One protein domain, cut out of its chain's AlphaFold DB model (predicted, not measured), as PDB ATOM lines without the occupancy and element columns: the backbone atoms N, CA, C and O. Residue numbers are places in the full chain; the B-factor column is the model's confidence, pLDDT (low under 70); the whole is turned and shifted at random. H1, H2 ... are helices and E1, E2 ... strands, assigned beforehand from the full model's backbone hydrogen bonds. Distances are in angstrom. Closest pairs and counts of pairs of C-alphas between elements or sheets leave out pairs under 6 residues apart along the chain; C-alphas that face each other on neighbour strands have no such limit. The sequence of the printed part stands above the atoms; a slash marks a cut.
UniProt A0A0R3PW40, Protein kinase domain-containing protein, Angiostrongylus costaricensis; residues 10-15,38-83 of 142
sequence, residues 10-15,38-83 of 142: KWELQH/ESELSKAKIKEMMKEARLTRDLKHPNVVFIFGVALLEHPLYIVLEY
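AT A GLANCE: This is residues 10 to 15 and 38 to 83 of the 142 residues of the protein "Protein kinase domain-containing protein" of Angiostrongylus costaricensis (UniProt A0A0R3PW40). A small hairpin of two strands, E1 and E2, lies beside one long helix, H1, which runs along the longest axis; the second half of H1 is over the hairpin, mainly over E1. The printed part has 52 residues, with H1, E1 and E2 in that order, the sheet antiparallel, the class mixed. It is only just compact, close to loose, with a radius of gyration of the C-alphas of 11.6 A, and spans 38 by 19 by 18 A, only just elongated.

HOW THE PARTS SIT: E1, residues 67 to 71, and E2, residues 78 to 81, are antiparallel at 166 degrees; N 68 and O 80 are within hydrogen-bond range at 2.8 A. The closest C-alphas of E1 and H1, residues 40 to 56, are those of Ile 67 and Thr 56, 6.6 A apart. In H1 every O i to N i+4 pair is within range.

IN THESE COORDINATES: H1 is 24.6 A long from C-alpha 40 at (50.641, 17.700, 6.216). E1 measures 11.7 A; E2 measures 9.6 A and ends at C-alpha 81, (54.074, 29.437, 28.972).

THE WHOLE: Residues 16 to 37 are cut out, with 18.5 A between C-alphas 15 and 38. No link is long. Residues 38 to 41 are under pLDDT 70.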
ATOM      1  N   LYS A  10      39.469  31.725  24.911       83.94
ATOM      2  CA  LYS A  10      40.310  32.624  25.734       83.94
ATOM      3  C   LYS A  10      41.820  32.302  25.692       83.94
ATOM      4  O   LYS A  10      42.632  33.194  25.901       83.94
ATOM      5  N   TRP A  11      42.177  31.041  25.456       82.06
ATOM      6  CA  TRP A  11      43.553  30.527  25.381       82.06
ATOM      7  C   TRP A  11      44.076  30.420  23.935       82.06
ATOM      8  O   TRP A  11      45.225  30.042  23.724       82.06
ATOM      9  N   GLU A  12      43.245  30.740  22.938       85.94
ATOM     10  CA  GLU A  12      43.645  30.885  21.538       85.94
ATOM     11  C   GLU A  12      44.059  32.344  21.315       85.94
ATOM     12  O   GLU A  12      43.233  33.248  21.171       85.94
ATOM     13  N   LEU A  13      45.366  32.575  21.358       85.12
ATOM     14  CA  LEU A  13      45.968  33.899  21.324       85.12
ATOM     15  C   LEU A  13      46.174  34.365  19.880       85.12
ATOM     16  O   LEU A  13      46.431  33.572  18.973       85.12
ATOM     17  N   GLN A  14      46.101  35.678  19.675       85.38
ATOM     18  CA  GLN A  14      46.480  36.291  18.402       85.38
ATOM     19  C   GLN A  14      47.960  36.658  18.440       85.38
ATOM     20  O   GLN A  14      48.408  37.239  19.428       85.38
ATOM     21  N   HIS A  15      48.701  36.417  17.359       84.00
ATOM     22  CA  HIS A  15      50.134  36.728  17.265       84.00
ATOM     23  C   HIS A  15      50.471  38.161  17.681       84.00
ATOM     24  O   HIS A  15      51.406  38.376  18.441       84.00
ATOM     25  N   GLU A  38      51.143  25.050   4.218       53.28
ATOM     26  CA  GLU A  38      50.192  23.997   3.801       53.28
ATOM     27  C   GLU A  38      50.755  22.558   3.732       53.28
ATOM     28  O   GLU A  38      50.233  21.724   2.996       53.28
ATOM     29  N   SER A  39      51.797  22.198   4.491       62.06
ATOM     30  CA  SER A  39      52.250  20.791   4.526       62.06
ATOM     31  C   SER A  39      51.462  19.947   5.544       62.06
ATOM     32  O   SER A  39      51.072  20.430   6.610       62.06
ATOM     33  N   GLU A  40      51.257  18.653   5.266       61.84
ATOM     34  CA  GLU A  40      50.641  17.700   6.216       61.84
ATOM     35  C   GLU A  40      51.401  17.628   7.556       61.84
ATOM     36  O   GLU A  40      50.801  17.428   8.616       61.84
ATOM     37  N   LEU A  41      52.712  17.887   7.525       59.66
ATOM     38  CA  LEU A  41      53.560  17.994   8.713       59.66
ATOM     39  C   LEU A  41      53.132  19.166   9.619       59.66
ATOM     40  O   LEU A  41      53.091  19.010  10.840       59.66
ATOM     41  N   SER A  42      52.742  20.304   9.031       71.31
ATOM     42  CA  SER A  42      52.221  21.468   9.766       71.31
ATOM     43  C   SER A  42      50.903  21.133  10.475       71.31
ATOM     44  O   SER A  42      50.753  21.380  11.673       71.31
ATOM     45  N   LYS A  43      49.974  20.451   9.790       78.00
ATOM     46  CA  LYS A  43      48.682  20.039  10.377       78.00
ATOM     47  C   LYS A  43      48.852  19.060  11.538       78.00
ATOM     48  O   LYS A  43      48.188  19.203  12.567       78.00
ATOM     49  N   ALA A  44      49.738  18.072  11.392       81.44
ATOM     50  CA  ALA A  44      50.036  17.116  12.455       81.44
ATOM     51  C   ALA A  44      50.610  17.815  13.697       81.44
ATOM     52  O   ALA A  44      50.182  17.524  14.817       81.44
ATOM     53  N   LYS A  45      51.507  18.789  13.501       76.00
ATOM     54  CA  LYS A  45      52.107  19.548  14.603       76.00
ATOM     55  C   LYS A  45      51.108  20.480  15.290       76.00
ATOM     56  O   LYS A  45      51.042  20.484  16.516       76.00
ATOM     57  N   ILE A  46      50.258  21.177  14.530       83.38
ATOM     58  CA  ILE A  46      49.144  21.976  15.078       83.38
ATOM     59  C   ILE A  46      48.244  21.101  15.954       83.38
ATOM     60  O   ILE A  46      47.860  21.504  17.050       83.38
ATOM     61  N   LYS A  47      47.923  19.884  15.496       84.94
ATOM     62  CA  LYS A  47      47.103  18.934  16.257       84.94
ATOM     63  C   LYS A  47      47.773  18.515  17.567       84.94
ATOM     64  O   LYS A  47      47.083  18.398  18.578       84.94
ATOM     65  N   GLU A  48      49.084  18.292  17.558       82.75
ATOM     66  CA  GLU A  48      49.862  17.974  18.760       82.75
ATOM     67  C   GLU A  48      49.861  19.146  19.755       82.75
ATOM     68  O   GLU A  48      49.466  18.957  20.905       82.75
ATOM     69  N   MET A  49      50.168  20.364  19.294       81.81
ATOM     70  CA  MET A  49      50.165  21.579  20.122       81.81
ATOM     71  C   MET A  49      48.777  21.879  20.709       81.81
ATOM     72  O   MET A  49      48.640  22.155  21.898       81.81
ATOM     73  N   MET A  50      47.721  21.763  19.897       83.31
ATOM     74  CA  MET A  50      46.330  21.880  20.353       83.31
ATOM     75  C   MET A  50      45.992  20.837  21.416       83.31
ATOM     76  O   MET A  50      45.266  21.139  22.361       83.31
ATOM     77  N   LYS A  51      46.466  19.597  21.255       83.12
ATOM     78  CA  LYS A  51      46.211  18.525  22.218       83.12
ATOM     79  C   LYS A  51      46.885  18.829  23.551       83.12
ATOM     80  O   LYS A  51      46.231  18.694  24.580       83.12
ATOM     81  N   GLU A  52      48.146  19.244  23.525       79.06
ATOM     82  CA  GLU A  52      48.890  19.614  24.727       79.06
ATOM     83  C   GLU A  52      48.214  20.779  25.449       79.06
ATOM     84  O   GLU A  52      47.798  20.614  26.592       79.06
ATOM     85  N   ALA A  53      47.943  21.883  24.747       82.75
ATOM     86  CA  ALA A  53      47.269  23.046  25.319       82.75
ATOM     87  C   ALA A  53      45.887  22.716  25.902       82.75
ATOM     88  O   ALA A  53      45.526  23.200  26.970       82.75
ATOM     89  N   ARG A  54      45.096  21.861  25.240       83.69
ATOM     90  CA  ARG A  54      43.781  21.443  25.759       83.69
ATOM     91  C   ARG A  54      43.881  20.610  27.032       83.69
ATOM     92  O   ARG A  54      42.991  20.722  27.867       83.69
ATOM     93  N   LEU A  55      44.909  19.770  27.152       80.75
ATOM     94  CA  LEU A  55      45.126  18.940  28.337       80.75
ATOM     95  C   LEU A  55      45.638  19.764  29.521       80.75
ATOM     96  O   LEU A  55      45.285  19.466  30.658       80.75
ATOM     97  N   THR A  56      46.459  20.782  29.264       79.38
ATOM     98  CA  THR A  56      47.214  21.469  30.319       79.38
ATOM     99  C   THR A  56      46.694  22.859  30.682       79.38
ATOM    100  O   THR A  56      47.037  23.352  31.750       79.38
ATOM    101  N   ARG A  57      45.824  23.487  29.874       80.88
ATOM    102  CA  ARG A  57      45.326  24.866  30.113       80.88
ATOM    103  C   ARG A  57      44.656  25.094  31.472       80.88
ATOM    104  O   ARG A  57      44.651  26.213  31.976       80.88
ATOM    105  N   ASP A  58      44.040  24.054  32.031       85.56
ATOM    106  CA  ASP A  58      43.275  24.141  33.276       85.56
ATOM    107  C   ASP A  58      44.111  23.678  34.485       85.56
ATOM    108  O   ASP A  58      43.673  23.796  35.630       85.56
ATOM    109  N   LEU A  59      45.343  23.205  34.246       90.50
ATOM    110  CA  LEU A  59      46.275  22.795  35.287       90.50
ATOM    111  C   LEU A  59      46.850  24.024  35.982       90.50
ATOM    112  O   LEU A  59      47.433  24.901  35.350       90.50
ATOM    113  N   LYS A  60      46.700  24.080  37.303       92.38
ATOM    114  CA  LYS A  60      47.234  25.153  38.143       92.38
ATOM    115  C   LYS A  60      47.867  24.545  39.376       92.38
ATOM    116  O   LYS A  60      47.171  24.149  40.308       92.38
ATOM    117  N   HIS A  61      49.191  24.474  39.363       94.44
ATOM    118  CA  HIS A  61      49.971  23.925  40.457       94.44
ATOM    119  C   HIS A  61      51.351  24.595  40.493       94.44
ATOM    120  O   HIS A  61      51.947  24.769  39.435       94.44
ATOM    121  N   PRO A  62      51.899  24.949  41.670       93.31
ATOM    122  CA  PRO A  62      53.183  25.654  41.777       93.31
ATOM    123  C   PRO A  62      54.379  24.904  41.167       93.31
ATOM    124  O   PRO A  62      55.383  25.532  40.844       93.31
ATOM    125  N   ASN A  63      54.273  23.580  41.007       94.50
ATOM    126  CA  ASN A  63      55.300  22.719  40.408       94.50
ATOM    127  C   ASN A  63      54.898  22.114  39.048       94.50
ATOM    128  O   ASN A  63      55.439  21.085  38.654       94.50
ATOM    129  N   VAL A  64      53.924  22.706  38.351       93.44
ATOM    130  CA  VAL A  64      53.591  22.359  36.960       93.44
ATOM    131  C   VAL A  64      53.569  23.646  36.153       93.44
ATOM    132  O   VAL A  64      52.819  24.555  36.494       93.44
ATOM    133  N   VAL A  65      54.373  23.703  35.087       91.06
ATOM    134  CA  VAL A  65      54.482  24.887  34.226       91.06
ATOM    135  C   VAL A  65      53.114  25.235  33.646       91.06
ATOM    136  O   VAL A  65      52.489  24.430  32.949       91.06
ATOM    137  N   PHE A  66      52.653  26.443  33.934       89.38
ATOM    138  CA  PHE A  66      51.384  26.960  33.461       89.38
ATOM    139  C   PHE A  66      51.441  27.327  31.975       89.38
ATOM    140  O   PHE A  66      52.352  28.028  31.528       89.38
ATOM    141  N   ILE A  67      50.426  26.905  31.215       88.31
ATOM    142  CA  ILE A  67      50.231  27.310  29.818       88.31
ATOM    143  C   ILE A  67      49.216  28.452  29.774       88.31
ATOM    144  O   ILE A  67      48.043  28.259  30.090       88.31
ATOM    145  N   PHE A  68      49.641  29.633  29.323       86.19
ATOM    146  CA  PHE A  68      48.731  30.756  29.082       86.19
ATOM    147  C   PHE A  68      47.860  30.531  27.844       86.19
ATOM    148  O   PHE A  68      46.685  30.902  27.839       86.19
ATOM    149  N   GLY A  69      48.425  29.935  26.793       87.75
ATOM    150  CA  GLY A  69      47.695  29.662  25.563       87.75
ATOM    151  C   GLY A  69      48.586  29.295  24.386       87.75
ATOM    152  O   GLY A  69      49.782  29.057  24.534       87.75
ATOM    153  N   VAL A  70      47.984  29.262  23.199       88.25
ATOM    154  CA  VAL A  70      48.665  28.980  21.930       88.25
ATOM    155  C   VAL A  70      48.268  30.002  20.875       88.25
ATOM    156  O   VAL A  70      47.112  30.417  20.821       88.25
ATOM    157  N   ALA A  71      49.208  30.385  20.017       88.25
ATOM    158  CA  ALA A  71      48.954  31.223  18.852       88.25
ATOM    159  C   ALA A  71      49.223  30.390  17.596       88.25
ATOM    160  O   ALA A  71      50.372  30.166  17.216       88.25
ATOM    161  N   LEU A  72      48.150  29.867  16.992       85.38
ATOM    162  CA  LEU A  72      48.222  28.872  15.908       85.38
ATOM    163  C   LEU A  72      47.589  29.343  14.590       85.38
ATOM    164  O   LEU A  72      47.495  28.562  13.648       85.38
ATOM    165  N   LEU A  73      47.104  30.588  14.538       82.62
ATOM    166  CA  LEU A  73      46.420  31.142  13.361       82.62
ATOM    167  C   LEU A  73      47.394  31.586  12.268       82.62
ATOM    168  O   LEU A  73      47.054  31.553  11.091       82.62
ATOM    169  N   GLU A  74      48.590  32.005  12.669       83.06
ATOM    170  CA  GLU A  74      49.646  32.493  11.789       83.06
ATOM    171  C   GLU A  74      50.947  31.741  12.088       83.06
ATOM    172  O   GLU A  74      51.115  31.133  13.150       83.06
ATOM    173  N   HIS A  75      51.874  31.763  11.135       80.25
ATOM    174  CA  HIS A  75      53.212  31.222  11.334       80.25
ATOM    175  C   HIS A  75      54.191  32.318  11.794       80.25
ATOM    176  O   HIS A  75      54.067  33.462  11.355       80.25
ATOM    177  N   PRO A  76      55.201  31.965  12.610       82.12
ATOM    178  CA  PRO A  76      55.404  30.645  13.213       82.12
ATOM    179  C   PRO A  76      54.415  30.380  14.361       82.12
ATOM    180  O   PRO A  76      53.838  31.302  14.929       82.12
ATOM    181  N   LEU A  77      54.179  29.102  14.663       83.94
ATOM    182  CA  LEU A  77      53.237  28.684  15.706       83.94
ATOM    183  C   LEU A  77      53.863  28.894  17.089       83.94
ATOM    184  O   LEU A  77      55.025  28.537  17.283       83.94
ATOM    185  N   TYR A  78      53.092  29.397  18.054       84.75
ATOM    186  CA  TYR A  78      53.579  29.631  19.417       84.75
ATOM    187  C   TYR A  78      52.788  28.869  20.478       84.75
ATOM    188  O   TYR A  78      51.558  28.790  20.423       84.75
ATOM    189  N   ILE A  79      53.506  28.398  21.499       85.06
ATOM    190  CA  ILE A  79      52.961  28.033  22.811       85.06
ATOM    191  C   ILE A  79      53.462  29.081  23.804       85.06
ATOM    192  O   ILE A  79      54.657  29.364  23.856       85.06
ATOM    193  N   VAL A  80      52.550  29.668  24.574       86.94
ATOM    194  CA  VAL A  80      52.863  30.705  25.560       86.94
ATOM    195  C   VAL A  80      52.767  30.097  26.955       86.94
ATOM    196  O   VAL A  80      51.692  29.673  27.382       86.94
ATOM    197  N   LEU A  81      53.899  30.055  27.654       88.31
ATOM    198  CA  LEU A  81      54.074  29.437  28.972       88.31
ATOM    199  C   LEU A  81      54.421  30.486  30.034       88.31
ATOM    200  O   LEU A  81      54.840  31.598  29.703       88.31
ATOM    201  N   GLU A  82      54.283  30.135  31.313       87.88
ATOM    202  CA  GLU A  82      54.906  30.916  32.380       87.88
ATOM    203  C   GLU A  82      56.429  30.940  32.243       87.88
ATOM    204  O   GLU A  82      57.065  29.968  31.833       87.88
ATOM    205  N   TYR A  83      57.016  32.082  32.590       89.12
ATOM    206  CA  TYR A  83      58.458  32.247  32.562       89.12
ATOM    207  C   TYR A  83      59.086  31.739  33.860       89.12
ATOM    208  O   TYR A  83      58.773  32.240  34.942       89.12
TER     209      TYR A  83